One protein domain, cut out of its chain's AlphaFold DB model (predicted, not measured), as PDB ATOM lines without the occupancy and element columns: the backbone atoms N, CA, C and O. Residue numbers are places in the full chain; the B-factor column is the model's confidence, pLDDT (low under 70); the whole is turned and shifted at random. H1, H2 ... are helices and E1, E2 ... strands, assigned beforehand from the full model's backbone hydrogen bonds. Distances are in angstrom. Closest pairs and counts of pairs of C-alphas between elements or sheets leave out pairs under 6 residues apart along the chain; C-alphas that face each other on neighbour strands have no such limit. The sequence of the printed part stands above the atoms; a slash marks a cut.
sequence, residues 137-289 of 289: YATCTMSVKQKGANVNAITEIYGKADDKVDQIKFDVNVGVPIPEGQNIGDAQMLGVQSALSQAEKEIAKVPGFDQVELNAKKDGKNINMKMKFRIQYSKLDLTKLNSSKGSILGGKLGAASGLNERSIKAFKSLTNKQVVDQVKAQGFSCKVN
ATOM      1  N   TYR A 137     171.990 166.615 109.832       87.19
ATOM      2  CA  TYR A 137     171.889 165.806 111.052       87.19
ATOM      3  C   TYR A 137     170.966 166.469 112.076       87.19
ATOM      4  O   TYR A 137     170.147 165.804 112.706       87.19
ATOM      5  N   ALA A 138     171.060 167.793 112.203       92.00
ATOM      6  CA  ALA A 138     170.167 168.563 113.048       92.00
ATOM      7  C   ALA A 138     169.764 169.892 112.410       92.00
ATOM      8  O   ALA A 138     170.545 170.539 111.710       92.00
ATOM      9  N   THR A 139     168.539 170.310 112.709       93.19
ATOM     10  CA  THR A 139     167.985 171.617 112.370       93.19
ATOM     11  C   THR A 139     167.558 172.300 113.664       93.19
ATOM     12  O   THR A 139     166.622 171.865 114.335       93.19
ATOM     13  N   CYS A 140     168.271 173.361 114.023       92.56
ATOM     14  CA  CYS A 140     168.019 174.191 115.190       92.56
ATOM     15  C   CYS A 140     167.321 175.484 114.772       92.56
ATOM     16  O   CYS A 140     167.798 176.173 113.873       92.56
ATOM     17  N   THR A 141     166.213 175.834 115.420       93.44
ATOM     18  CA  THR A 141     165.448 177.052 115.128       93.44
ATOM     19  C   THR A 141     165.268 177.912 116.374       93.44
ATOM     20  O   THR A 141     165.141 177.411 117.489       93.44
ATOM     21  N   MET A 142     165.261 179.230 116.190       92.94
ATOM     22  CA  MET A 142     164.994 180.199 117.248       92.94
ATOM     23  C   MET A 142     164.164 181.353 116.685       92.94
ATOM     24  O   MET A 142     164.550 181.975 115.696       92.94
ATOM     25  N   SER A 143     163.048 181.664 117.345       90.69
ATOM     26  CA  SER A 143     162.156 182.775 116.998       90.69
ATOM     27  C   SER A 143     161.935 183.649 118.226       90.69
ATOM     28  O   SER A 143     161.348 183.198 119.207       90.69
ATOM     29  N   VAL A 144     162.396 184.902 118.187       90.00
ATOM     30  CA  VAL A 144     162.320 185.838 119.322       90.00
ATOM     31  C   VAL A 144     161.803 187.193 118.855       90.00
ATOM     32  O   VAL A 144     162.222 187.707 117.817       90.00
ATOM     33  N   LYS A 145     160.919 187.807 119.644       87.44
ATOM     34  CA  LYS A 145     160.500 189.202 119.460       87.44
ATOM     35  C   LYS A 145     161.214 190.079 120.484       87.44
ATOM     36  O   LYS A 145     161.131 189.812 121.677       87.44
ATOM     37  N   GLN A 146     161.919 191.108 120.024       78.56
ATOM     38  CA  GLN A 146     162.724 192.002 120.858       78.56
ATOM     39  C   GLN A 146     162.474 193.456 120.465       78.56
ATOM     40  O   GLN A 146     162.790 193.859 119.350       78.56
ATOM     41  N   LYS A 147     161.901 194.249 121.382       75.81
ATOM     42  CA  LYS A 147     161.642 195.695 121.205       75.81
ATOM     43  C   LYS A 147     160.977 196.045 119.854       75.81
ATOM     44  O   LYS A 147     161.380 196.978 119.172       75.81
ATOM     45  N   GLY A 148     159.978 195.254 119.455       78.88
ATOM     46  CA  GLY A 148     159.248 195.397 118.185       78.88
ATOM     47  C   GLY A 148     159.874 194.672 116.986       78.88
ATOM     48  O   GLY A 148     159.145 194.307 116.066       78.88
ATOM     49  N   ALA A 149     161.178 194.388 117.003       84.88
ATOM     50  CA  ALA A 149     161.824 193.570 115.980       84.88
ATOM     51  C   ALA A 149     161.496 192.075 116.152       84.88
ATOM     52  O   ALA A 149     161.317 191.580 117.266       84.88
ATOM     53  N   ASN A 150     161.448 191.346 115.038       87.56
ATOM     54  CA  ASN A 150     161.199 189.907 114.973       87.56
ATOM     55  C   ASN A 150     162.450 189.234 114.397       87.56
ATOM     56  O   ASN A 150     162.820 189.506 113.256       87.56
ATOM     57  N   VAL A 151     163.094 188.362 115.171       89.69
ATOM     58  CA  VAL A 151     164.276 187.594 114.760       89.69
ATOM     59  C   VAL A 151     163.874 186.135 114.583       89.69
ATOM     60  O   VAL A 151     163.350 185.530 115.513       89.69
ATOM     61  N   ASN A 152     164.153 185.572 113.410       90.88
ATOM     62  CA  ASN A 152     164.034 184.145 113.123       90.88
ATOM     63  C   ASN A 152     165.389 183.631 112.631       90.88
ATOM     64  O   ASN A 152     165.867 184.071 111.586       90.88
ATOM     65  N   ALA A 153     166.002 182.712 113.370       91.56
ATOM     66  CA  ALA A 153     167.273 182.086 113.031       91.56
ATOM     67  C   ALA A 153     167.090 180.575 112.839       91.56
ATOM     68  O   ALA A 153     166.414 179.918 113.633       91.56
ATOM     69  N   ILE A 154     167.708 180.035 111.792       92.31
ATOM     70  CA  ILE A 154     167.761 178.605 111.480       92.31
ATOM     71  C   ILE A 154     169.230 178.211 111.311       92.31
ATOM     72  O   ILE A 154     169.961 178.851 110.558       92.31
ATOM     73  N   THR A 155     169.640 177.143 111.989       90.81
ATOM     74  CA  THR A 155     170.986 176.565 111.929       90.81
ATOM     75  C   THR A 155     170.874 175.088 111.558       90.81
ATOM     76  O   THR A 155     170.284 174.296 112.289       90.81
ATOM     77  N   GLU A 156     171.432 174.710 110.414       91.62
ATOM     78  CA  GLU A 156     171.465 173.349 109.872       91.62
ATOM     79  C   GLU A 156     172.887 172.791 109.987       91.62
ATOM     80  O   GLU A 156     173.821 173.354 109.417       91.62
ATOM     81  N   ILE A 157     173.052 171.688 110.716       90.88
ATOM     82  CA  ILE A 157     174.342 171.037 110.985       90.88
ATOM     83  C   ILE A 157     174.388 169.722 110.200       90.88
ATOM     84  O   ILE A 157     173.457 168.921 110.299       90.88
ATOM     85  N   TYR A 158     175.443 169.488 109.417       89.75
ATOM     86  CA  TYR A 158     175.549 168.368 108.471       89.75
ATOM     87  C   TYR A 158     176.673 167.388 108.852       89.75
ATOM     88  O   TYR A 158     177.756 167.803 109.258       89.75
ATOM     89  N   GLY A 159     176.426 166.084 108.676       87.69
ATOM     90  CA  GLY A 159     177.334 164.989 109.061       87.69
ATOM     91  C   GLY A 159     176.585 163.887 109.818       87.69
ATOM     92  O   GLY A 159     175.386 163.710 109.602       87.69
ATOM     93  N   LYS A 160     177.266 163.169 110.717       87.56
ATOM     94  CA  LYS A 160     176.665 162.317 111.765       87.56
ATOM     95  C   LYS A 160     176.937 162.906 113.153       87.56
ATOM     96  O   LYS A 160     177.803 163.763 113.288       87.56
ATOM     97  N   ALA A 161     176.246 162.412 114.183       87.06
ATOM     98  CA  ALA A 161     176.347 162.896 115.567       87.06
ATOM     99  C   ALA A 161     177.791 163.044 116.087       87.06
ATOM    100  O   ALA A 161     178.149 164.094 116.623       87.06
ATOM    101  N   ASP A 162     178.605 162.006 115.904       89.25
ATOM    102  CA  ASP A 162     179.941 161.890 116.501       89.25
ATOM    103  C   ASP A 162     181.071 162.343 115.559       89.25
ATOM    104  O   ASP A 162     182.216 162.491 115.987       89.25
ATOM    105  N   ASP A 163     180.750 162.628 114.292       89.38
ATOM    106  CA  ASP A 163     181.685 163.265 113.365       89.38
ATOM    107  C   ASP A 163     182.015 164.686 113.861       89.38
ATOM    108  O   ASP A 163     181.143 165.402 114.370       89.38
ATOM    109  N   LYS A 164     183.264 165.130 113.665       89.19
ATOM    110  CA  LYS A 164     183.635 166.548 113.822       89.19
ATOM    111  C   LYS A 164     182.819 167.408 112.857       89.19
ATOM    112  O   LYS A 164     182.536 166.976 111.738       89.19
ATOM    113  N   VAL A 165     182.468 168.624 113.268       87.56
ATOM    114  CA  VAL A 165     181.679 169.512 112.408       87.56
ATOM    115  C   VAL A 165     182.471 169.908 111.158       87.56
ATOM    116  O   VAL A 165     183.544 170.506 111.242       87.56
ATOM    117  N   ASP A 166     181.934 169.555 109.990       86.69
ATOM    118  CA  ASP A 166     182.484 169.963 108.695       86.69
ATOM    119  C   ASP A 166     181.622 171.031 108.025       86.69
ATOM    120  O   ASP A 166     182.165 172.013 107.533       86.69
ATOM    121  N   GLN A 167     180.292 170.908 108.041       88.56
ATOM    122  CA  GLN A 167     179.414 171.880 107.388       88.56
ATOM    123  C   GLN A 167     178.270 172.347 108.293       88.56
ATOM    124  O   GLN A 167     177.484 171.544 108.796       88.56
ATOM    125  N   ILE A 168     178.142 173.671 108.432       89.19
ATOM    126  CA  ILE A 168     176.972 174.332 109.028       89.19
ATOM    127  C   ILE A 168     176.419 175.365 108.042       89.19
ATOM    128  O   ILE A 168     177.179 176.108 107.414       89.19
ATOM    129  N   LYS A 169     175.091 175.439 107.927       90.69
ATOM    130  CA  LYS A 169     174.368 176.523 107.251       90.69
ATOM    131  C   LYS A 169     173.547 177.315 108.267       90.69
ATOM    132  O   LYS A 169     172.795 176.737 109.044       90.69
ATOM    133  N   PHE A 170     173.659 178.634 108.216       90.31
ATOM    134  CA  PHE A 170     172.887 179.588 109.006       90.31
ATOM    135  C   PHE A 170     171.975 180.391 108.066       90.31
ATOM    136  O   PHE A 170     172.425 180.825 107.006       90.31
ATOM    137  N   ASP A 171     170.716 180.603 108.445       90.69
ATOM    138  CA  ASP A 171     169.757 181.487 107.766       90.69
ATOM    139  C   ASP A 171     169.053 182.337 108.834       90.69
ATOM    140  O   ASP A 171     168.288 181.823 109.654       90.69
ATOM    141  N   VAL A 172     169.371 183.630 108.880       91.12
ATOM    142  CA  VAL A 172     168.869 184.576 109.885       91.12
ATOM    143  C   VAL A 172     168.068 185.671 109.194       91.12
ATOM    144  O   VAL A 172     168.549 186.339 108.281       91.12
ATOM    145  N   ASN A 173     166.835 185.865 109.651       90.38
ATOM    146  CA  ASN A 173     165.888 186.837 109.122       90.38
ATOM    147  C   ASN A 173     165.452 187.767 110.259       90.38
ATOM    148  O   ASN A 173     164.907 187.310 111.266       90.38
ATOM    149  N   VAL A 174     165.698 189.066 110.098       90.88
ATOM    150  CA  VAL A 174     165.418 190.107 111.092       90.88
ATOM    151  C   VAL A 174     164.477 191.140 110.482       90.88
ATOM    152  O   VAL A 174     164.875 191.901 109.603       90.88
ATOM    153  N   GLY A 175     163.233 191.168 110.957       89.44
ATOM    154  CA  GLY A 175     162.236 192.175 110.595       89.44
ATOM    155  C   GLY A 175     162.159 193.272 111.652       89.44
ATOM    156  O   GLY A 175     161.734 193.001 112.774       89.44
ATOM    157  N   VAL A 176     162.558 194.497 111.308       89.25
ATOM    158  CA  VAL A 176     162.565 195.667 112.201       89.25
ATOM    159  C   VAL A 176     161.488 196.668 111.756       89.25
ATOM    160  O   VAL A 176     161.515 197.082 110.595       89.25
ATOM    161  N   PRO A 177     160.562 197.096 112.633       86.88
ATOM    162  CA  PRO A 177     159.613 198.152 112.303       86.88
ATOM    163  C   PRO A 177     160.320 199.511 112.211       86.88
ATOM    164  O   PRO A 177     161.170 199.849 113.033       86.88
ATOM    165  N   ILE A 178     159.944 200.303 111.212       84.12
ATOM    166  CA  ILE A 178     160.377 201.690 111.041       84.12
ATOM    167  C   ILE A 178     159.510 202.560 111.972       84.12
ATOM    168  O   ILE A 178     158.281 202.465 111.892       84.12
ATOM    169  N   PRO A 179     160.101 203.381 112.862       82.44
ATOM    170  CA  PRO A 179     159.334 204.218 113.779       82.44
ATOM    171  C   PRO A 179     158.576 205.318 113.028       82.44
ATOM    172  O   PRO A 179     158.978 205.767 111.952       82.44
ATOM    173  N   GLU A 180     157.458 205.761 113.596       80.69
ATOM    174  CA  GLU A 180     156.585 206.725 112.927       80.69
ATOM    175  C   GLU A 180     157.266 208.094 112.771       80.69
ATOM    176  O   GLU A 180     158.048 208.524 113.616       80.69
ATOM    177  N   GLY A 181     157.021 208.755 111.637       76.81
ATOM    178  CA  GLY A 181     157.745 209.961 111.216       76.81
ATOM    179  C   GLY A 181     159.084 209.700 110.508       76.81
ATOM    180  O   GLY A 181     159.518 210.547 109.726       76.81
ATOM    181  N   GLN A 182     159.722 208.534 110.679       77.06
ATOM    182  CA  GLN A 182     160.985 208.227 110.000       77.06
ATOM    183  C   GLN A 182     160.755 207.678 108.582       77.06
ATOM    184  O   GLN A 182     160.379 206.525 108.388       77.06
ATOM    185  N   ASN A 183     161.059 208.485 107.564       74.94
ATOM    186  CA  ASN A 183     161.015 208.058 106.163       74.94
ATOM    187  C   ASN A 183     162.396 207.605 105.672       74.94
ATOM    188  O   ASN A 183     163.238 208.426 105.313       74.94
ATOM    189  N   ILE A 184     162.613 206.289 105.611       78.00
ATOM    190  CA  ILE A 184     163.788 205.713 104.941       78.00
ATOM    191  C   ILE A 184     163.541 205.749 103.431       78.00
ATOM    192  O   ILE A 184     162.704 204.998 102.919       78.00
ATOM    193  N   GLY A 185     164.228 206.648 102.729       80.06
ATOM    194  CA  GLY A 185     164.141 206.788 101.272       80.06
ATOM    195  C   GLY A 185     164.914 205.695 100.530       80.06
ATOM    196  O   GLY A 185     165.864 205.122 101.061       80.06
ATOM    197  N   ASP A 186     164.550 205.422  99.279       81.31
ATOM    198  CA  ASP A 186     165.101 204.275  98.542       81.31
ATOM    199  C   ASP A 186     166.602 204.431  98.241       81.31
ATOM    200  O   ASP A 186     167.345 203.452  98.253       81.31
ATOM    201  N   ALA A 187     167.096 205.671  98.126       80.69
ATOM    202  CA  ALA A 187     168.528 205.981  98.078       80.69
ATOM    203  C   ALA A 187     169.297 205.532  99.342       80.69
ATOM    204  O   ALA A 187     170.446 205.102  99.245       80.69
ATOM    205  N   GLN A 188     168.670 205.573 100.525       82.25
ATOM    206  CA  GLN A 188     169.276 205.058 101.758       82.25
ATOM    207  C   GLN A 188     169.305 203.524 101.752       82.25
ATOM    208  O   GLN A 188     170.317 202.933 102.127       82.25
ATOM    209  N   MET A 189     168.246 202.872 101.256       84.56
ATOM    210  CA  MET A 189     168.224 201.414 101.073       84.56
ATOM    211  C   MET A 189     169.262 200.941 100.045       84.56
ATOM    212  O   MET A 189     169.922 199.934 100.283       84.56
ATOM    213  N   LEU A 190     169.478 201.684  98.954       84.50
ATOM    214  CA  LEU A 190     170.553 201.420  97.988       84.50
ATOM    215  C   LEU A 190     171.946 201.550  98.627       84.50
ATOM    216  O   LEU A 190     172.818 200.718  98.370       84.50
ATOM    217  N   GLY A 191     172.153 202.534  99.510       84.19
ATOM    218  CA  GLY A 191     173.382 202.657 100.305       84.19
ATOM    219  C   GLY A 191     173.614 201.461 101.240       84.19
ATOM    220  O   GLY A 191     174.728 200.949 101.328       84.19
ATOM    221  N   VAL A 192     172.558 200.955 101.885       85.19
ATOM    222  CA  VAL A 192     172.639 199.746 102.724       85.19
ATOM    223  C   VAL A 192     172.915 198.500 101.878       85.19
ATOM    224  O   VAL A 192     173.837 197.751 102.191       85.19
ATOM    225  N   GLN A 193     172.170 198.278 100.793       86.94
ATOM    226  CA  GLN A 193     172.317 197.081  99.960       86.94
ATOM    227  C   GLN A 193     173.674 197.031  99.241       86.94
ATOM    228  O   GLN A 193     174.267 195.961  99.141       86.94
ATOM    229  N   SER A 194     174.213 198.169  98.791       86.94
ATOM    230  CA  SER A 194     175.563 198.218  98.208       86.94
ATOM    231  C   SER A 194     176.659 197.904  99.234       86.94
ATOM    232  O   SER A 194     177.584 197.157  98.913       86.94
ATOM    233  N   ALA A 195     176.530 198.373 100.481       83.88
ATOM    234  CA  ALA A 195     177.435 197.998 101.568       83.88
ATOM    235  C   ALA A 195     177.330 196.503 101.934       83.88
ATOM    236  O   ALA A 195     178.354 195.846 102.134       83.88
ATOM    237  N   LEU A 196     176.114 195.938 101.962       85.75
ATOM    238  CA  LEU A 196     175.910 194.501 102.166       85.75
ATOM    239  C   LEU A 196     176.540 193.681 101.035       85.75
ATOM    240  O   LEU A 196     177.322 192.783 101.323       85.75
ATOM    241  N   SER A 197     176.316 194.036  99.768       87.00
ATOM    242  CA  SER A 197     176.915 193.324  98.631       87.00
ATOM    243  C   SER A 197     178.410 193.587  98.416       87.00
ATOM    244  O   SER A 197     179.057 192.869  97.651       87.00
ATOM    245  N   GLN A 198     179.003 194.561  99.112       85.25
ATOM    246  CA  GLN A 198     180.453 194.620  99.293       85.25
ATOM    247  C   GLN A 198     180.910 193.610 100.358       85.25
ATOM    248  O   GLN A 198     181.853 192.862 100.111       85.25
ATOM    249  N   ALA A 199     180.212 193.516 101.496       82.75
ATOM    250  CA  ALA A 199     180.508 192.523 102.531       82.75
ATOM    251  C   ALA A 199     180.327 191.071 102.037       82.75
ATOM    252  O   ALA A 199     181.176 190.234 102.332       82.75
ATOM    253  N   GLU A 200     179.304 190.779 101.220       84.75
ATOM    254  CA  GLU A 200     179.141 189.482 100.533       84.75
ATOM    255  C   GLU A 200     180.415 189.107  99.767       84.75
ATOM    256  O   GLU A 200     180.936 188.005  99.926       84.75
ATOM    257  N   LYS A 201     180.950 190.045  98.974       84.81
ATOM    258  CA  LYS A 201     182.136 189.835  98.132       84.81
ATOM    259  C   LYS A 201     183.425 189.694  98.930       84.81
ATOM    260  O   LYS A 201     184.299 188.955  98.494       84.81
ATOM    261  N   GLU A 202     183.576 190.377 100.063       81.56
ATOM    262  CA  GLU A 202     184.754 190.188 100.917       81.56
ATOM    263  C   GLU A 202     184.702 188.856 101.678       81.56
ATOM    264  O   GLU A 202     185.714 188.164 101.748       81.56
ATOM    265  N   ILE A 203     183.532 188.436 102.178       77.50
ATOM    266  CA  ILE A 203     183.384 187.147 102.877       77.50
ATOM    267  C   ILE A 203     183.487 185.976 101.884       77.50
ATOM    268  O   ILE A 203     184.123 184.975 102.195       77.50
ATOM    269  N   ALA A 204     182.966 186.105 100.659       81.69
ATOM    270  CA  ALA A 204     183.079 185.076  99.618       81.69
ATOM    271  C   ALA A 204     184.513 184.862  99.078       81.69
ATOM    272  O   ALA A 204     184.763 183.875  98.388       81.69
ATOM    273  N   LYS A 205     185.476 185.746  99.391       82.75
ATOM    274  CA  LYS A 205     186.914 185.502  99.142       82.75
ATOM    275  C   LYS A 205     187.552 184.586 100.190       82.75
ATOM    276  O   LYS A 205     188.672 184.125  99.982       82.75
ATOM    277  N   VAL A 206     186.892 184.368 101.327       79.69
ATOM    278  CA  VAL A 206     187.426 183.589 102.446       79.69
ATOM    279  C   VAL A 206     187.206 182.100 102.159       79.69
ATOM    280  O   VAL A 206     186.053 181.670 102.050       79.69
ATOM    281  N   PRO A 207     188.272 181.281 102.049       82.81
ATOM    282  CA  PRO A 207     188.130 179.844 101.858       82.81
ATOM    283  C   PRO A 207     187.234 179.238 102.941       82.81
ATOM    284  O   PRO A 207     187.362 179.581 104.115       82.81
ATOM    285  N   GLY A 208     186.308 178.367 102.535       81.25
ATOM    286  CA  GLY A 208     185.317 177.745 103.415       81.25
ATOM    287  C   GLY A 208     183.966 178.466 103.520       81.25
ATOM    288  O   GLY A 208     183.059 177.884 104.101       81.25
ATOM    289  N   PHE A 209     183.773 179.662 102.953       83.56
ATOM    290  CA  PHE A 209     182.443 180.286 102.845       83.56
ATOM    291  C   PHE A 209     181.813 180.017 101.463       83.56
ATOM    292  O   PHE A 209     181.972 180.811 100.541       83.56
ATOM    293  N   ASP A 210     181.091 178.899 101.302       78.31
ATOM    294  CA  ASP A 210     180.557 178.490  99.983       78.31
ATOM    295  C   ASP A 210     179.343 179.314  99.521       78.31
ATOM    296  O   ASP A 210     179.053 179.406  98.330       78.31
ATOM    297  N   GLN A 211     178.555 179.815 100.475       81.88
ATOM    298  CA  GLN A 211     177.329 180.568 100.221       81.88
ATOM    299  C   GLN A 211     177.244 181.705 101.233       81.88
ATOM    300  O   GLN A 211     177.231 181.458 102.438       81.88
ATOM    301  N   VAL A 212     177.171 182.935 100.736       86.12
ATOM    302  CA  VAL A 212     176.973 184.155 101.524       86.12
ATOM    303  C   VAL A 212     175.888 184.959 100.823       86.12
ATOM    304  O   VAL A 212     175.992 185.204  99.625       86.12
ATOM    305  N   GLU A 213     174.842 185.332 101.552       88.88
ATOM    306  CA  GLU A 213     173.734 186.139 101.032       88.88
ATOM    307  C   GLU A 213     173.329 187.158 102.100       88.88
ATOM    308  O   GLU A 213     172.861 186.776 103.174       88.88
ATOM    309  N   LEU A 214     173.508 188.447 101.816       89.19
ATOM    310  CA  LEU A 214     173.213 189.565 102.709       89.19
ATOM    311  C   LEU A 214     172.289 190.549 101.985       89.19
ATOM    312  O   LEU A 214     172.722 191.368 101.179       89.19
ATOM    313  N   ASN A 215     170.998 190.484 102.293       88.88
ATOM    314  CA  ASN A 215     169.982 191.327 101.665       88.88
ATOM    315  C   ASN A 215     169.225 192.149 102.707       88.88
ATOM    316  O   ASN A 215     168.836 191.623 103.747       88.88
ATOM    317  N   ALA A 216     168.951 193.419 102.413       89.56
ATOM    318  CA  ALA A 216     168.063 194.259 103.210       89.56
ATOM    319  C   ALA A 216     167.015 194.913 102.310       89.56
ATOM    320  O   ALA A 216     167.344 195.698 101.424       89.56
ATOM    321  N   LYS A 217     165.736 194.615 102.561       89.44
ATOM    322  CA  LYS A 217     164.608 195.161 101.797       89.44
ATOM    323  C   LYS A 217     163.610 195.879 102.698       89.44
ATOM    324  O   LYS A 217     163.403 195.493 103.846       89.44
ATOM    325  N   LYS A 218     162.994 196.931 102.165       88.25
ATOM    326  CA  LYS A 218     161.953 197.716 102.834       88.25
ATOM    327  C   LYS A 218     160.584 197.192 102.403       88.25
ATOM    328  O   LYS A 218     160.194 197.352 101.253       88.25
ATOM    329  N   ASP A 219     159.860 196.589 103.337       84.19
ATOM    330  CA  ASP A 219     158.501 196.081 103.158       84.19
ATOM    331  C   ASP A 219     157.516 197.019 103.875       84.19
ATOM    332  O   ASP A 219     157.135 196.813 105.033       84.19
ATOM    333  N   GLY A 220     157.143 198.110 103.200       84.88
ATOM    334  CA  GLY A 220     156.260 199.143 103.749       84.88
ATOM    335  C   GLY A 220     156.873 199.849 104.966       84.88
ATOM    336  O   GLY A 220     157.889 200.531 104.841       84.88
ATOM    337  N   LYS A 221     156.252 199.674 106.144       85.69
ATOM    338  CA  LYS A 221     156.744 200.166 107.448       85.69
ATOM    339  C   LYS A 221     157.787 199.243 108.114       85.69
ATOM    340  O   LYS A 221     158.119 199.471 109.270       85.69
ATOM    341  N   ASN A 222     158.309 198.211 107.446       86.69
ATOM    342  CA  ASN A 222     159.329 197.315 108.015       86.69
ATOM    343  C   ASN A 222     160.596 197.260 107.153       86.69
ATOM    344  O   ASN A 222     160.529 197.358 105.931       86.69
ATOM    345  N   ILE A 223     161.743 197.022 107.785       88.50
ATOM    346  CA  ILE A 223     162.986 196.599 107.133       88.50
ATOM    347  C   ILE A 223     163.162 195.108 107.419       88.50
ATOM    348  O   ILE A 223     163.272 194.722 108.580       88.50
ATOM    349  N   ASN A 224     163.210 194.273 106.384       89.94
ATOM    350  CA  ASN A 224     163.561 192.863 106.509       89.94
ATOM    351  C   ASN A 224     164.996 192.649 106.026       89.94
ATOM    352  O   ASN A 224     165.299 192.805 104.841       89.94
ATOM    353  N   MET A 225     165.872 192.281 106.958       90.38
ATOM    354  CA  MET A 225     167.250 191.876 106.695       90.38
ATOM    355  C   MET A 225     167.333 190.349 106.677       90.38
ATOM    356  O   MET A 225     166.821 189.689 107.580       90.38
ATOM    357  N   LYS A 226     167.977 189.787 105.657       90.94
ATOM    358  CA  LYS A 226     168.226 188.356 105.476       90.94
ATOM    359  C   LYS A 226     169.726 188.123 105.378       90.94
ATOM    360  O   LYS A 226     170.406 188.800 104.609       90.94
ATOM    361  N   MET A 227     170.218 187.168 106.154       90.25
ATOM    362  CA  MET A 227     171.630 186.828 106.261       90.25
ATOM    363  C   MET A 227     171.772 185.307 106.198       90.25
ATOM    364  O   MET A 227     171.435 184.619 107.163       90.25
ATOM    365  N   LYS A 228     172.258 184.776 105.072       90.06
ATOM    366  CA  LYS A 228     172.603 183.356 104.936       90.06
ATOM    367  C   LYS A 228     174.110 183.160 104.864       90.06
ATOM    368  O   LYS A 228     174.794 183.897 104.157       90.06
ATOM    369  N   PHE A 229     174.595 182.115 105.527       86.44
ATOM    370  CA  PHE A 229     175.989 181.676 105.472       86.44
ATOM    371  C   PHE A 229     176.053 180.150 105.390       86.44
ATOM    372  O   PHE A 229     175.355 179.472 106.140       86.44
ATOM    373  N   ARG A 230     176.926 179.594 104.545       87.25
ATOM    374  CA  ARG A 230     177.362 178.190 104.606       87.25
ATOM    375  C   ARG A 230     178.862 178.158 104.864       87.25
ATOM    376  O   ARG A 230     179.613 178.766 104.107       87.25
ATOM    377  N   ILE A 231     179.268 177.457 105.920       87.44
ATOM    378  CA  ILE A 231     180.661 177.336 106.354       87.44
ATOM    379  C   ILE A 231     181.098 175.872 106.223       87.44
ATOM    380  O   ILE A 231     180.510 175.008 106.873       87.44
ATOM    381  N   GLN A 232     182.129 175.609 105.413       88.38
ATOM    382  CA  GLN A 232     182.894 174.358 105.360       88.38
ATOM    383  C   GLN A 232     184.165 174.485 106.208       88.38
ATOM    384  O   GLN A 232     185.170 175.059 105.787       88.38
ATOM    385  N   TYR A 233     184.119 173.929 107.415       84.25
ATOM    386  CA  TYR A 233     185.166 173.981 108.429       84.25
ATOM    387  C   TYR A 233     186.450 173.265 108.001       84.25
ATOM    388  O   TYR A 233     187.530 173.717 108.384       84.25
ATOM    389  N   SER A 234     186.382 172.214 107.175       84.50
ATOM    390  CA  SER A 234     187.562 171.603 106.540       84.50
ATOM    391  C   SER A 234     188.393 172.623 105.752       84.50
ATOM    392  O   SER A 234     189.594 172.745 105.994       84.50
ATOM    393  N   LYS A 235     187.740 173.401 104.881       85.56
ATOM    394  CA  LYS A 235     188.347 174.394 103.971       85.56
ATOM    395  C   LYS A 235     188.533 175.788 104.581       85.56
ATOM    396  O   LYS A 235     189.049 176.673 103.906       85.56
ATOM    397  N   LEU A 236     188.083 175.995 105.816       82.69
ATOM    398  CA  LEU A 236     188.010 177.315 106.432       82.69
ATOM    399  C   LEU A 236     189.391 177.901 106.771       82.69
ATOM    400  O   LEU A 236     190.041 177.441 107.714       82.69
ATOM    401  N   ASP A 237     189.783 178.967 106.066       77.25
ATOM    402  CA  ASP A 237     190.985 179.762 106.352       77.25
ATOM    403  C   ASP A 237     190.613 181.158 106.876       77.25
ATOM    404  O   ASP A 237     190.389 182.111 106.126       77.25
ATOM    405  N   LEU A 238     190.590 181.284 108.205       69.00
ATOM    406  CA  LEU A 238     190.288 182.539 108.893       69.00
ATOM    407  C   LEU A 238     191.386 183.609 108.728       69.00
ATOM    408  O   LEU A 238     191.130 184.766 109.047       69.00
ATOM    409  N   THR A 239     192.573 183.281 108.192       70.31
ATOM    410  CA  THR A 239     193.628 184.279 107.922       70.31
ATOM    411  C   THR A 239     193.325 185.154 106.704       70.31
ATOM    412  O   THR A 239     193.912 186.226 106.561       70.31
ATOM    413  N   LYS A 240     192.395 184.734 105.827       69.00
ATOM    414  CA  LYS A 240     191.953 185.521 104.658       69.00
ATOM    415  C   LYS A 240     190.850 186.527 104.971       69.00
ATOM    416  O   LYS A 240     190.534 187.359 104.124       69.00
ATOM    417  N   LEU A 241     190.284 186.496 106.177       61.59
ATOM    418  CA  LEU A 241     189.430 187.580 106.652       61.59
ATOM    419  C   LEU A 241     190.282 188.830 106.866       61.59
ATOM    420  O   LEU A 241     191.245 188.803 107.630       61.59
ATOM    421  N   ASN A 242     189.897 189.941 106.234       51.25
ATOM    422  CA  ASN A 242     190.512 191.246 106.466       51.25
ATOM    423  C   ASN A 242     190.151 191.744 107.879       51.25
ATOM    424  O   ASN A 242     189.210 192.510 108.091       51.25
ATOM    425  N   SER A 243     190.905 191.258 108.863       48.66
ATOM    426  CA  SER A 243     190.624 191.302 110.299       48.66
ATOM    427  C   SER A 243     190.834 192.674 110.953       48.66
ATOM    428  O   SER A 243     190.839 192.773 112.179       48.66
ATOM    429  N   SER A 244     190.893 193.747 110.156       40.56
ATOM    430  CA  SER A 244     191.056 195.151 110.575       40.56
ATOM    431  C   SER A 244     190.128 195.618 111.711       40.56
ATOM    432  O   SER A 244     190.445 196.601 112.379       40.56
ATOM    433  N   LYS A 245     188.992 194.936 111.947       42.06
ATOM    434  CA  LYS A 245     188.088 195.151 113.100       42.06
ATOM    435  C   LYS A 245     187.588 193.852 113.768       42.06
ATOM    436  O   LYS A 245     186.492 193.835 114.320       42.06
ATOM    437  N   GLY A 246     188.368 192.767 113.715       40.03
ATOM    438  CA  GLY A 246     188.226 191.591 114.598       40.03
ATOM    439  C   GLY A 246     186.944 190.743 114.510       40.03
ATOM    440  O   GLY A 246     186.740 189.885 115.367       40.03
ATOM    441  N   SER A 247     186.069 190.951 113.521       44.09
ATOM    442  CA  SER A 247     184.847 190.152 113.334       44.09
ATOM    443  C   SER A 247     184.415 190.095 111.865       44.09
ATOM    444  O   SER A 247     184.630 191.046 111.113       44.09
ATOM    445  N   ILE A 248     183.782 188.984 111.473       48.72
ATOM    446  CA  ILE A 248     183.550 188.563 110.077       48.72
ATOM    447  C   ILE A 248     182.684 189.521 109.252       48.72
ATOM    448  O   ILE A 248     182.868 189.619 108.044       48.72
ATOM    449  N   LEU A 249     181.775 190.258 109.892       45.94
ATOM    450  CA  LEU A 249     180.923 191.253 109.220       45.94
ATOM    451  C   LEU A 249     181.406 192.700 109.413       45.94
ATOM    452  O   LEU A 249     180.802 193.624 108.874       45.94
ATOM    453  N   GLY A 250     182.473 192.907 110.193       36.00
ATOM    454  CA  GLY A 250     183.019 194.222 110.523       36.00
ATOM    455  C   GLY A 250     182.101 195.116 111.374       36.00
ATOM    456  O   GLY A 250     180.876 194.984 111.408       36.00
ATOM    457  N   GLY A 251     182.710 196.072 112.081       44.81
ATOM    458  CA  GLY A 251     181.999 197.149 112.784       44.81
ATOM    459  C   GLY A 251     180.833 196.676 113.668       44.81
ATOM    460  O   GLY A 251     180.958 195.719 114.429       44.81
ATOM    461  N   LYS A 252     179.684 197.362 113.571       34.00
ATOM    462  CA  LYS A 252     178.502 197.075 114.405       34.00
ATOM    463  C   LYS A 252     177.822 195.737 114.076       34.00
ATOM    464  O   LYS A 252     177.342 195.088 115.001       34.00
ATOM    465  N   LEU A 253     177.813 195.289 112.813       32.84
ATOM    466  CA  LEU A 253     177.274 193.963 112.458       32.84
ATOM    467  C   LEU A 253     178.136 192.843 113.053       32.84
ATOM    468  O   LEU A 253     177.603 191.871 113.580       32.84
ATOM    469  N   GLY A 254     179.460 193.004 113.021       38.56
ATOM    470  CA  GLY A 254     180.403 192.041 113.585       38.56
ATOM    471  C   GLY A 254     180.308 191.876 115.108       38.56
ATOM    472  O   GLY A 254     180.615 190.800 115.618       38.56
ATOM    473  N   ALA A 255     179.859 192.902 115.836       35.41
ATOM    474  CA  ALA A 255     179.557 192.788 117.264       35.41
ATOM    475  C   ALA A 255     178.216 192.074 117.524       35.41
ATOM    476  O   ALA A 255     178.090 191.335 118.497       35.41
ATOM    477  N   ALA A 256     177.224 192.265 116.647       33.53
ATOM    478  CA  ALA A 256     175.881 191.706 116.800       33.53
ATOM    479  C   ALA A 256     175.755 190.223 116.394       33.53
ATOM    480  O   ALA A 256     174.818 189.557 116.821       33.53
ATOM    481  N   SER A 257     176.667 189.698 115.567       47.41
ATOM    482  CA  SER A 257     176.552 188.348 114.990       47.41
ATOM    483  C   SER A 257     177.193 187.218 115.806       47.41
ATOM    484  O   SER A 257     177.009 186.056 115.461       47.41
ATOM    485  N   GLY A 258     178.008 187.521 116.825       45.00
ATOM    486  CA  GLY A 258     178.761 186.522 117.606       45.00
ATOM    487  C   GLY A 258     179.881 185.776 116.846       45.00
ATOM    488  O   GLY A 258     180.676 185.058 117.464       45.00
ATOM    489  N   LEU A 259     179.986 185.978 115.527       52.22
ATOM    490  CA  LEU A 259     180.949 185.357 114.609       52.22
ATOM    491  C   LEU A 259     182.343 185.999 114.729       52.22
ATOM    492  O   LEU A 259     182.843 186.649 113.808       52.22
ATOM    493  N   ASN A 260     182.974 185.804 115.889       57.81
ATOM    494  CA  ASN A 260     184.396 186.070 116.092       57.81
ATOM    495  C   ASN A 260     185.242 184.807 115.830       57.81
ATOM    496  O   ASN A 260     184.749 183.677 115.829       57.81
ATOM    497  N   GLU A 261     186.543 185.011 115.630       64.44
ATOM    498  CA  GLU A 261     187.494 183.959 115.259       64.44
ATOM    499  C   GLU A 261     187.595 182.820 116.294       64.44
ATOM    500  O   GLU A 261     187.729 181.653 115.920       64.44
ATOM    501  N   ARG A 262     187.482 183.133 117.596       65.25
ATOM    502  CA  ARG A 262     187.560 182.137 118.680       65.25
ATOM    503  C   ARG A 262     186.341 181.220 118.678       65.25
ATOM    504  O   ARG A 262     186.520 180.010 118.770       65.25
ATOM    505  N   SER A 263     185.134 181.774 118.506       67.75
ATOM    506  CA  SER A 263     183.890 180.997 118.390       67.75
ATOM    507  C   SER A 263     184.012 179.920 117.306       67.75
ATOM    508  O   SER A 263     183.679 178.758 117.513       67.75
ATOM    509  N   ILE A 264     184.541 180.300 116.142       69.62
ATOM    510  CA  ILE A 264     184.563 179.443 114.952       69.62
ATOM    511  C   ILE A 264     185.719 178.435 114.994       69.62
ATOM    512  O   ILE A 264     185.534 177.284 114.598       69.62
ATOM    513  N   LYS A 265     186.878 178.808 115.559       70.88
ATOM    514  CA  LYS A 265     187.941 177.840 115.880       70.88
ATOM    515  C   LYS A 265     187.473 176.800 116.902       70.88
ATOM    516  O   LYS A 265     187.735 175.619 116.695       70.88
ATOM    517  N   ALA A 266     186.735 177.209 117.938       73.69
ATOM    518  CA  ALA A 266     186.177 176.290 118.931       73.69
ATOM    519  C   ALA A 266     185.200 175.284 118.300       73.69
ATOM    520  O   ALA A 266     185.297 174.089 118.581       73.69
ATOM    521  N   PHE A 267     184.326 175.721 117.383       76.00
ATOM    522  CA  PHE A 267     183.443 174.800 116.663       76.00
ATOM    523  C   PHE A 267     184.213 173.719 115.883       76.00
ATOM    524  O   PHE A 267     183.839 172.557 115.988       76.00
ATOM    525  N   LYS A 268     185.331 174.038 115.206       76.81
ATOM    526  CA  LYS A 268     186.125 173.060 114.416       76.81
ATOM    527  C   LYS A 268     186.660 171.865 115.230       76.81
ATOM    528  O   LYS A 268     186.978 170.825 114.656       76.81
ATOM    529  N   SER A 269     186.775 171.999 116.553       82.25
ATOM    530  CA  SER A 269     187.169 170.911 117.462       82.25
ATOM    531  C   SER A 269     186.012 170.036 117.969       82.25
ATOM    532  O   SER A 269     186.281 168.966 118.510       82.25
ATOM    533  N   LEU A 270     184.755 170.459 117.804       87.06
ATOM    534  CA  LEU A 270     183.577 169.800 118.375       87.06
ATOM    535  C   LEU A 270     182.926 168.796 117.412       87.06
ATOM    536  O   LEU A 270     182.978 168.950 116.189       87.06
ATOM    537  N   THR A 271     182.258 167.789 117.978       91.62
ATOM    538  CA  THR A 271     181.363 166.894 117.228       91.62
ATOM    539  C   THR A 271     180.020 167.558 116.939       91.62
ATOM    540  O   THR A 271     179.580 168.440 117.682       91.62
ATOM    541  N   ASN A 272     179.317 167.119 115.894       90.06
ATOM    542  CA  ASN A 272     177.998 167.663 115.545       90.06
ATOM    543  C   ASN A 272     177.001 167.600 116.717       90.06
ATOM    544  O   ASN A 272     176.234 168.541 116.919       90.06
ATOM    545  N   LYS A 273     177.051 166.546 117.545       92.25
ATOM    546  CA  LYS A 273     176.280 166.444 118.793       92.25
ATOM    547  C   LYS A 273     176.643 167.554 119.787       92.25
ATOM    548  O   LYS A 273     175.746 168.198 120.325       92.25
ATOM    549  N   GLN A 274     177.933 167.801 120.027       91.94
ATOM    550  CA  GLN A 274     178.381 168.866 120.935       91.94
ATOM    551  C   GLN A 274     177.965 170.258 120.436       91.94
ATOM    552  O   GLN A 274     177.535 171.083 121.240       91.94
ATOM    553  N   VAL A 275     178.026 170.507 119.122       90.12
ATOM    554  CA  VAL A 275     177.531 171.759 118.520       90.12
ATOM    555  C   VAL A 275     176.020 171.901 118.725       90.12
ATOM    556  O   VAL A 275     175.565 172.953 119.165       90.12
ATOM    557  N   VAL A 276     175.238 170.842 118.488       91.25
ATOM    558  CA  VAL A 276     173.789 170.824 118.761       91.25
ATOM    559  C   VAL A 276     173.487 171.131 120.230       91.25
ATOM    560  O   VAL A 276     172.609 171.942 120.513       91.25
ATOM    561  N   ASP A 277     174.209 170.522 121.170       91.94
ATOM    562  CA  ASP A 277     173.966 170.722 122.601       91.94
ATOM    563  C   ASP A 277     174.375 172.136 123.073       91.94
ATOM    564  O   ASP A 277     173.667 172.732 123.886       91.94
ATOM    565  N   GLN A 278     175.419 172.743 122.490       89.38
ATOM    566  CA  GLN A 278     175.734 174.165 122.698       89.38
ATOM    567  C   GLN A 278     174.672 175.105 122.105       89.38
ATOM    568  O   GLN A 278     174.308 176.096 122.737       89.38
ATOM    569  N   VAL A 279     174.150 174.807 120.913       88.56
ATOM    570  CA  VAL A 279     173.119 175.630 120.256       88.56
ATOM    571  C   VAL A 279     171.783 175.552 121.014       88.56
ATOM    572  O   VAL A 279     171.137 176.584 121.206       88.56
ATOM    573  N   LYS A 280     171.417 174.388 121.577       90.50
ATOM    574  CA  LYS A 280     170.302 174.271 122.544       90.50
ATOM    575  C   LYS A 280     170.505 175.167 123.769       90.50
ATOM    576  O   LYS A 280     169.575 175.859 124.173       90.50
ATOM    577  N   ALA A 281     171.711 175.190 124.341       87.81
ATOM    578  CA  ALA A 281     172.026 176.016 125.511       87.81
ATOM    579  C   ALA A 281     171.923 177.535 125.238       87.81
ATOM    580  O   ALA A 281     171.767 178.315 126.173       87.81
ATOM    581  N   GLN A 282     171.949 177.955 123.968       84.38
ATOM    582  CA  GLN A 282     171.685 179.336 123.536       84.38
ATOM    583  C   GLN A 282     170.186 179.643 123.321       84.38
ATOM    584  O   GLN A 282     169.845 180.745 122.897       84.38
ATOM    585  N   GLY A 283     169.284 178.698 123.608       86.12
ATOM    586  CA  GLY A 283     167.831 178.874 123.502       86.12
ATOM    587  C   GLY A 283     167.209 178.435 122.171       86.12
ATOM    588  O   GLY A 283     166.034 178.713 121.932       86.12
ATOM    589  N   PHE A 284     167.954 177.744 121.301       91.31
ATOM    590  CA  PHE A 284     167.404 177.181 120.064       91.31
ATOM    591  C   PHE A 284     166.678 175.850 120.315       91.31
ATOM    592  O   PHE A 284     167.169 174.968 121.020       91.31
ATOM    593  N   SER A 285     165.551 175.654 119.635       93.81
ATOM    594  CA  SER A 285     164.872 174.363 119.538       93.81
ATOM    595  C   SER A 285     165.533 173.511 118.451       93.81
ATOM    596  O   SER A 285     165.402 173.804 117.264       93.81
ATOM    597  N   CYS A 286     166.275 172.473 118.841       94.25
ATOM    598  CA  CYS A 286     166.995 171.594 117.914       94.25
ATOM    599  C   CYS A 286     166.282 170.258 117.697       94.25
ATOM    600  O   CYS A 286     166.183 169.446 118.618       94.25
ATOM    601  N   LYS A 287     165.883 169.992 116.449       94.56
ATOM    602  CA  LYS A 287     165.437 168.675 115.983       94.56
ATOM    603  C   LYS A 287     166.603 167.928 115.330       94.56
ATOM    604  O   LYS A 287     167.279 168.492 114.475       94.56
ATOM    605  N   VAL A 288     166.803 166.664 115.700       91.81
ATOM    606  CA  VAL A 288     167.688 165.711 115.002       91.81
ATOM    607  C   VAL A 288     166.863 164.951 113.949       91.81
ATOM    608  O   VAL A 288     165.673 164.710 114.180       91.81
ATOM    609  N   ASN A 289     167.460 164.631 112.795       83.00
ATOM    610  CA  ASN A 289     166.792 164.053 111.614       83.00
ATOM    611  C   ASN A 289     167.362 162.692 111.181       83.00
ATOM    612  O   ASN A 289     168.511 162.383 111.561       83.00
TER     613      ASN A 289
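AT A GLANCE: This is residues 137 to 289 of the 289 residues of the protein "zinc_ribbon_2 domain-containing protein" of Bulleidia extructa W1219 (UniProt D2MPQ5). One long, twisted sheet of six strands is the wall of this domain, with two helices over one face and the other face bare: H1 runs along the edge strand E4, and H4 covers E1 near the opposite edge. Between E5 and H4, a long loop with the short helices H2 and H3 passes on the helix side, held off from the sheet. The printed part has 153 residues, with four named helices and six named strands in the order E1 E2 E3 H1 E4 E5 H2 H3 H4 E6; the class is mixed, helices and strands. The sheet's order is E4 E5 E3 E2 E1 E6, all antiparallel. The whole is compact, with a radius of gyration of the C-alphas of 16.5 A, yet elongated, spanning 53 by 33 by 21 A.

HOW THE PARTS SIT: The sheet holds E4, residues 209 to 219, E5, 222 to 232, E3, 167 to 177, E2, 149 to 158, E1, 137 to 146, and E6, 285 to 288, in that order. E1, E2 and E3 form a meander, each strand the antiparallel neighbour of the one before. N 226 and O 215 of the hairpin E4 and E5 are 2.8 A apart, within hydrogen-bond range, as are N 172 and O 227 of E3 and E5 at 2.9 A, N 154 and O 171 of E2 and E3 at 2.8 A, N 142 and O 153 of E1 and E2 at 2.9 A, and N 139 and O 287 of E1 and E6 at 2.8 A. H1, residues 186 to 203, is on the sheet at a height of 7.3 A, over E4 and along it at 8 degrees on the local plane; their closest C-alphas, of Leu 196 and Leu 214, are 5.7 A apart. E3, H1 and E4 form a split strand-helix-strand unit, two strands running the same way with E5 between them, and its crossover is right-handed. H4, residues 272 to 281, is on the same face at a height of 8.8 A, over E1 and along it at 18 degrees on the local plane; the C-alphas of Ala 138 and Val 276, their closest, are 7.1 A apart. The two helices make two layers with the sheet. H3, residues 261 to 268, is not on the sheet; it is close to H4 but not clearly touching, the closest C-alphas, of Phe 267 and Val 275, being 6.9 A apart. H2, residues 251 to 256, is not on the sheet and touches no helix. In H2, H3 and H4 every O i to N i+4 pair is within hydrogen-bond range; in H1, 13 of 14 are.

IN THESE COORDINATES: E1 begins at C-alpha 137, (171.889, 165.806, 111.052), and E6 ends at C-alpha 288, (167.688, 165.711, 115.002). From first to last C-alpha E3 measures 33.3 A, E5 33.0 A, E2 29.7 A, E1 29.4 A, E4 28.7 A and H1 25.4 A. H1 begins at C-alpha 186, (165.101, 204.275, 98.542).

THE WHOLE: The C-alphas farthest apart, of Asp 162 and Gly 181, are 53.2 A apart, while those of Tyr 137 and Asn 289, the chain's last residue, are 5.4 A apart. The printed part has no cut. The link from E5 to H2, residues 233 to 250, is long. The mean pLDDT of the printed part is 80.0; residue 238 and residues 240 to 264 are under 70.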